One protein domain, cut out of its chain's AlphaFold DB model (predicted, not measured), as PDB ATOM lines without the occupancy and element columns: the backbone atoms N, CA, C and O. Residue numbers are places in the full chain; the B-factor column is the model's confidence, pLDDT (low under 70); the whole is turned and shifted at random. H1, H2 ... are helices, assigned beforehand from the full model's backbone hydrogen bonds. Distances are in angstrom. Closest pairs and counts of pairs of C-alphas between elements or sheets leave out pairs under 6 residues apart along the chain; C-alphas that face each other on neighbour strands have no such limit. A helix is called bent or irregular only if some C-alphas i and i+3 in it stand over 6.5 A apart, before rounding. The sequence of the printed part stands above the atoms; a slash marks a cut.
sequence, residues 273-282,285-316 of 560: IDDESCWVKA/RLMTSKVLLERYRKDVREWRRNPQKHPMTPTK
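AT A GLANCE: This is residues 273 to 282 and 285 to 316 of the 560 residues of the protein "Putative phage terminase, large subunit" of Atopobium rimae ATCC 49626 (UniProt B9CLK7). One long helix, H2, makes the longest axis, and two much shorter helices sit beside it: H1, near it with the cut between them in the chain, and H3, where the chain folds back beside the last part of H2. The printed part has 42 residues with three named helices, H1, H2 and H3 in that order, and no named strand; the class is all helix. The whole is compact, with a radius of gyration of the C-alphas of 10.2 A, and elongated, spanning 30 by 17 by 16 A.

HOW THE PARTS SIT: H1, residues 276 to 281, and H2, residues 290 to 305, are near each other, with 8 pairs of C-alphas within 10 A and the closest pair 8.2 A apart. H2 and H3, residues 312 to 316, only just touch, with 3 pairs of C-alphas within 8 A. The closest are the C-alphas of Asp 299 and Thr 313, 6.4 A apart. H2 touches H3 with residues 299 to 303 alone. H1 and H3 are apart. In H2 and H3 every O i to N i+4 pair is within hydrogen-bond range; in H1 0 of 2 are, beside 2 of 3 O i to N i+3 pairs.

IN THESE COORDINATES: H1 begins at C-alpha 276, (27.472, -41.424, -35.838), and is 10.1 A long. It is irregular, but only just: C-alphas 277 and 280 are 6.6 A apart. H2 measures 22.8 A from C-alpha 290, (18.929, -46.973, -43.322), to C-alpha 305. H3, 5.6 A long, ends at C-alpha 316, (37.046, -49.231, -45.765).

THE WHOLE: The C-alphas of Thr 288 and Gln 308 are the two farthest apart, 30.4 A. Residues 283 to 284 are not printed, and C-alphas 282 and 285 are 9.2 A apart across this cut, which falls in the link from H1 to H2. The link from H2 to H3 is short, with 6 residues. The mean pLDDT of the printed part is 91.7, and no printed residue is under 70.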
ATOM      1  N   ILE A 273      34.628 -41.546 -35.417       95.25
ATOM      2  CA  ILE A 273      33.858 -42.800 -35.486       95.25
ATOM      3  C   ILE A 273      32.870 -42.886 -34.316       95.25
ATOM      4  O   ILE A 273      31.812 -43.509 -34.457       95.25
ATOM      5  N   ASP A 274      33.168 -42.248 -33.183       92.94
ATOM      6  CA  ASP A 274      32.293 -42.293 -32.019       92.94
ATOM      7  C   ASP A 274      31.030 -41.444 -32.146       92.94
ATOM      8  O   ASP A 274      30.018 -41.762 -31.515       92.94
ATOM      9  N   ASP A 275      31.043 -40.465 -33.048       96.12
ATOM     10  CA  ASP A 275      29.881 -39.672 -33.416       96.12
ATOM     11  C   ASP A 275      29.287 -40.165 -34.744       96.12
ATOM     12  O   ASP A 275      29.766 -39.852 -35.834       96.12
ATOM     13  N   GLU A 276      28.179 -40.905 -34.662       96.75
ATOM     14  CA  GLU A 276      27.472 -41.424 -35.838       96.75
ATOM     15  C   GLU A 276      27.089 -40.331 -36.850       96.75
ATOM     16  O   GLU A 276      27.077 -40.574 -38.059       96.75
ATOM     17  N   SER A 277      26.836 -39.101 -36.388       95.19
ATOM     18  CA  SER A 277      26.508 -37.989 -37.285       95.19
ATOM     19  C   SER A 277      27.680 -37.583 -38.187       95.19
ATOM     20  O   SER A 277      27.457 -36.977 -39.234       95.19
ATOM     21  N   CYS A 278      28.921 -37.934 -37.829       97.25
ATOM     22  CA  CYS A 278      30.106 -37.707 -38.657       97.25
ATOM     23  C   CYS A 278      30.252 -38.740 -39.780       97.25
ATOM     24  O   CYS A 278      30.922 -38.464 -40.769       97.25
ATOM     25  N   TRP A 279      29.610 -39.911 -39.699       97.88
ATOM     26  CA  TRP A 279      29.835 -41.000 -40.660       97.88
ATOM     27  C   TRP A 279      29.464 -40.622 -42.100       97.88
ATOM     28  O   TRP A 279      30.071 -41.118 -43.054       97.88
ATOM     29  N   VAL A 280      28.519 -39.689 -42.267       97.12
ATOM     30  CA  VAL A 280      28.127 -39.136 -43.573       97.12
ATOM     31  C   VAL A 280      29.278 -38.414 -44.286       97.12
ATOM     32  O   VAL A 280      29.279 -38.388 -45.515       97.12
ATOM     33  N   LYS A 281      30.288 -37.910 -43.553       98.06
ATOM     34  CA  LYS A 281      31.499 -37.306 -44.136       98.06
ATOM     35  C   LYS A 281      32.260 -38.295 -45.017       98.06
ATOM     36  O   LYS A 281      32.785 -37.914 -46.056       98.06
ATOM     37  N   ALA A 282      32.314 -39.565 -44.605       97.50
ATOM     38  CA  ALA A 282      32.998 -40.624 -45.342       97.50
ATOM     39  C   ALA A 282      32.107 -41.292 -46.393       97.50
ATOM     40  O   ALA A 282      32.597 -41.774 -47.418       97.50
ATOM     41  N   ARG A 285      25.915 -41.635 -48.832       95.06
ATOM     42  CA  ARG A 285      24.797 -42.584 -49.006       95.06
ATOM     43  C   ARG A 285      24.103 -42.956 -47.690       95.06
ATOM     44  O   ARG A 285      22.957 -43.409 -47.692       95.06
ATOM     45  N   LEU A 286      24.770 -42.759 -46.553       96.00
ATOM     46  CA  LEU A 286      24.197 -42.973 -45.222       96.00
ATOM     47  C   LEU A 286      23.023 -42.031 -44.910       96.00
ATOM     48  O   LEU A 286      22.185 -42.383 -44.085       96.00
ATOM     49  N   MET A 287      22.912 -40.888 -45.596       92.69
ATOM     50  CA  MET A 287      21.778 -39.968 -45.440       92.69
ATOM     51  C   MET A 287      20.443 -40.601 -45.848       92.69
ATOM     52  O   MET A 287      19.398 -40.263 -45.295       92.69
ATOM     53  N   THR A 288      20.465 -41.508 -46.826       91.75
ATOM     54  CA  THR A 288      19.254 -42.082 -47.433       91.75
ATOM     55  C   THR A 288      19.110 -43.577 -47.152       91.75
ATOM     56  O   THR A 288      17.991 -44.090 -47.093       91.75
ATOM     57  N   SER A 289      20.212 -44.298 -46.923       94.31
ATOM     58  CA  SER A 289      20.198 -45.753 -46.744       94.31
ATOM     59  C   SER A 289      20.243 -46.184 -45.276       94.31
ATOM     60  O   SER A 289      21.309 -46.396 -44.694       94.31
ATOM     61  N   LYS A 290      19.062 -46.429 -44.690       94.56
ATOM     62  CA  LYS A 290      18.929 -46.973 -43.322       94.56
ATOM     63  C   LYS A 290      19.583 -48.351 -43.162       94.56
ATOM     64  O   LYS A 290      20.198 -48.627 -42.138       94.56
ATOM     65  N   VAL A 291      19.485 -49.206 -44.184       96.00
ATOM     66  CA  VAL A 291      20.093 -50.550 -44.179       96.00
ATOM     67  C   VAL A 291      21.617 -50.456 -44.116       96.00
ATOM     68  O   VAL A 291      22.261 -51.197 -43.372       96.00
ATOM     69  N   LEU A 292      22.205 -49.523 -44.869       96.38
ATOM     70  CA  LEU A 292      23.645 -49.303 -44.839       96.38
ATOM     71  C   LEU A 292      24.093 -48.733 -43.491       96.38
ATOM     72  O   LEU A 292      25.109 -49.182 -42.962       96.38
ATOM     73  N   LEU A 293      23.325 -47.804 -42.920       97.62
ATOM     74  CA  LEU A 293      23.604 -47.238 -41.602       97.62
ATOM     75  C   LEU A 293      23.616 -48.315 -40.507       97.62
ATOM     76  O   LEU A 293      24.575 -48.394 -39.743       97.62
ATOM     77  N   GLU A 294      22.631 -49.220 -40.487       98.00
ATOM     78  CA  GLU A 294      22.634 -50.374 -39.573       98.00
ATOM     79  C   GLU A 294      23.860 -51.271 -39.758       98.00
ATOM     80  O   GLU A 294      24.443 -51.769 -38.787       98.00
ATOM     81  N   ARG A 295      24.305 -51.454 -41.006       97.50
ATOM     82  CA  ARG A 295      25.527 -52.211 -41.273       97.50
ATOM     83  C   ARG A 295      26.768 -51.507 -40.721       97.50
ATOM     84  O   ARG A 295      27.599 -52.185 -40.122       97.50
ATOM     85  N   TYR A 296      26.879 -50.186 -40.876       97.75
ATOM     86  CA  TYR A 296      27.967 -49.398 -40.282       97.75
ATOM     87  C   TYR A 296      27.949 -49.505 -38.752       97.75
ATOM     88  O   TYR A 296      28.983 -49.807 -38.163       97.75
ATOM     89  N   ARG A 297      26.775 -49.384 -38.113       97.94
ATOM     90  CA  ARG A 297      26.616 -49.569 -36.658       97.94
ATOM     91  C   ARG A 297      27.141 -50.926 -36.200       97.94
ATOM     92  O   ARG A 297      27.863 -51.007 -35.208       97.94
ATOM     93  N   LYS A 298      26.808 -52.001 -36.923       96.94
ATOM     94  CA  LYS A 298      27.322 -53.345 -36.625       96.94
ATOM     95  C   LYS A 298      28.842 -53.425 -36.779       96.94
ATOM     96  O   LYS A 298      29.500 -53.877 -35.846       96.94
ATOM     97  N   ASP A 299      29.380 -52.973 -37.909       94.50
ATOM     98  CA  ASP A 299      30.817 -53.040 -38.194       94.50
ATOM     99  C   ASP A 299      31.629 -52.219 -37.164       94.50
ATOM    100  O   ASP A 299      32.677 -52.675 -36.708       94.50
ATOM    101  N   VAL A 300      31.126 -51.052 -36.733       95.88
ATOM    102  CA  VAL A 300      31.740 -50.222 -35.677       95.88
ATOM    103  C   VAL A 300      31.683 -50.913 -34.314       95.88
ATOM    104  O   VAL A 300      32.689 -50.932 -33.610       95.88
ATOM    105  N   ARG A 301      30.553 -51.532 -33.937       95.62
ATOM    106  CA  ARG A 301      30.459 -52.315 -32.687       95.62
ATOM    107  C   ARG A 301      31.459 -53.475 -32.661       95.62
ATOM    108  O   ARG A 301      32.100 -53.704 -31.638       95.62
ATOM    109  N   GLU A 302      31.593 -54.203 -33.768       89.62
ATOM    110  CA  GLU A 302      32.547 -55.314 -33.895       89.62
ATOM    111  C   GLU A 302      33.995 -54.824 -33.829       89.62
ATOM    112  O   GLU A 302      34.801 -55.395 -33.088       89.62
ATOM    113  N   TRP A 303      34.300 -53.731 -34.531       89.56
ATOM    114  CA  TRP A 303      35.607 -53.089 -34.484       89.56
ATOM    115  C   TRP A 303      35.963 -52.599 -33.084       89.56
ATOM    116  O   TRP A 303      37.022 -52.962 -32.595       89.56
ATOM    117  N   ARG A 304      35.075 -51.889 -32.379       87.69
ATOM    118  CA  ARG A 304      35.334 -51.454 -30.994       87.69
ATOM    119  C   ARG A 304      35.626 -52.623 -30.057       87.69
ATOM    120  O   ARG A 304      36.497 -52.522 -29.200       87.69
ATOM    121  N   ARG A 305      34.916 -53.744 -30.221       85.88
ATOM    122  CA  ARG A 305      35.144 -54.946 -29.408       85.88
ATOM    123  C   ARG A 305      36.504 -55.582 -29.693       85.88
ATOM    124  O   ARG A 305      37.099 -56.162 -28.789       85.88
ATOM    125  N   ASN A 306      36.970 -55.546 -30.941       79.38
ATOM    126  CA  ASN A 306      38.274 -56.089 -31.305       79.38
ATOM    127  C   ASN A 306      38.897 -55.346 -32.506       79.38
ATOM    128  O   ASN A 306      38.792 -55.824 -33.644       79.38
ATOM    129  N   PRO A 307      39.584 -54.211 -32.266       79.12
ATOM    130  CA  PRO A 307      40.120 -53.387 -33.348       79.12
ATOM    131  C   PRO A 307      41.129 -54.135 -34.224       79.12
ATOM    132  O   PRO A 307      41.127 -53.974 -35.441       79.12
ATOM    133  N   GLN A 308      41.929 -55.016 -33.612       71.62
ATOM    134  CA  GLN A 308      42.964 -55.800 -34.293       71.62
ATOM    135  C   GLN A 308      42.393 -56.885 -35.216       71.62
ATOM    136  O   GLN A 308      43.014 -57.221 -36.221       71.62
ATOM    137  N   LYS A 309      41.203 -57.427 -34.916       71.56
ATOM    138  CA  LYS A 309      40.509 -58.385 -35.800       71.56
ATOM    139  C   LYS A 309      39.721 -57.709 -36.920       71.56
ATOM    140  O   LYS A 309      39.442 -58.351 -37.930       71.56
ATOM    141  N   HIS A 310      39.375 -56.433 -36.765       78.44
ATOM    142  CA  HIS A 310      38.595 -55.676 -37.748       78.44
ATOM    143  C   HIS A 310      39.297 -54.382 -38.211       78.44
ATOM    144  O   HIS A 310      38.645 -53.338 -38.297       78.44
ATOM    145  N   PRO A 311      40.599 -54.413 -38.566       75.81
ATOM    146  CA  PRO A 311      41.360 -53.203 -38.895       75.81
ATOM    147  C   PRO A 311      40.830 -52.514 -40.159       75.81
ATOM    148  O   PRO A 311      40.977 -51.308 -40.330       75.81
ATOM    149  N   MET A 312      40.141 -53.268 -41.021       84.25
ATOM    150  CA  MET A 312      39.560 -52.754 -42.258       84.25
ATOM    151  C   MET A 312      38.290 -51.934 -42.050       84.25
ATOM    152  O   MET A 312      37.847 -51.303 -43.007       84.25
ATOM    153  N   THR A 313      37.674 -51.935 -40.861       90.31
ATOM    154  CA  THR A 313      36.456 -51.145 -40.634       90.31
ATOM    155  C   THR A 313      36.750 -49.647 -40.791       90.31
ATOM    156  O   THR A 313      36.168 -49.058 -41.704       90.31
ATOM    157  N   PRO A 314      37.685 -49.028 -40.039       91.69
ATOM    158  CA  PRO A 314      38.106 -47.646 -40.289       91.69
ATOM    159  C   PRO A 314      38.571 -47.390 -41.727       91.69
ATOM    160  O   PRO A 314      38.062 -46.479 -42.381       91.69
ATOM    161  N   THR A 315      39.449 -48.246 -42.258       89.94
ATOM    162  CA  THR A 315      40.017 -48.084 -43.604       89.94
ATOM    163  C   THR A 315      38.935 -48.070 -44.682       89.94
ATOM    164  O   THR A 315      38.884 -47.164 -45.505       89.94
ATOM    165  N   LYS A 316      38.017 -49.044 -44.676       92.25
ATOM    166  CA  LYS A 316      37.046 -49.231 -45.765       92.25
ATOM    167  C   LYS A 316      35.746 -48.473 -45.568       92.25
ATOM    168  O   LYS A 316      35.124 -48.114 -46.561       92.25
TER     169      LYS A 316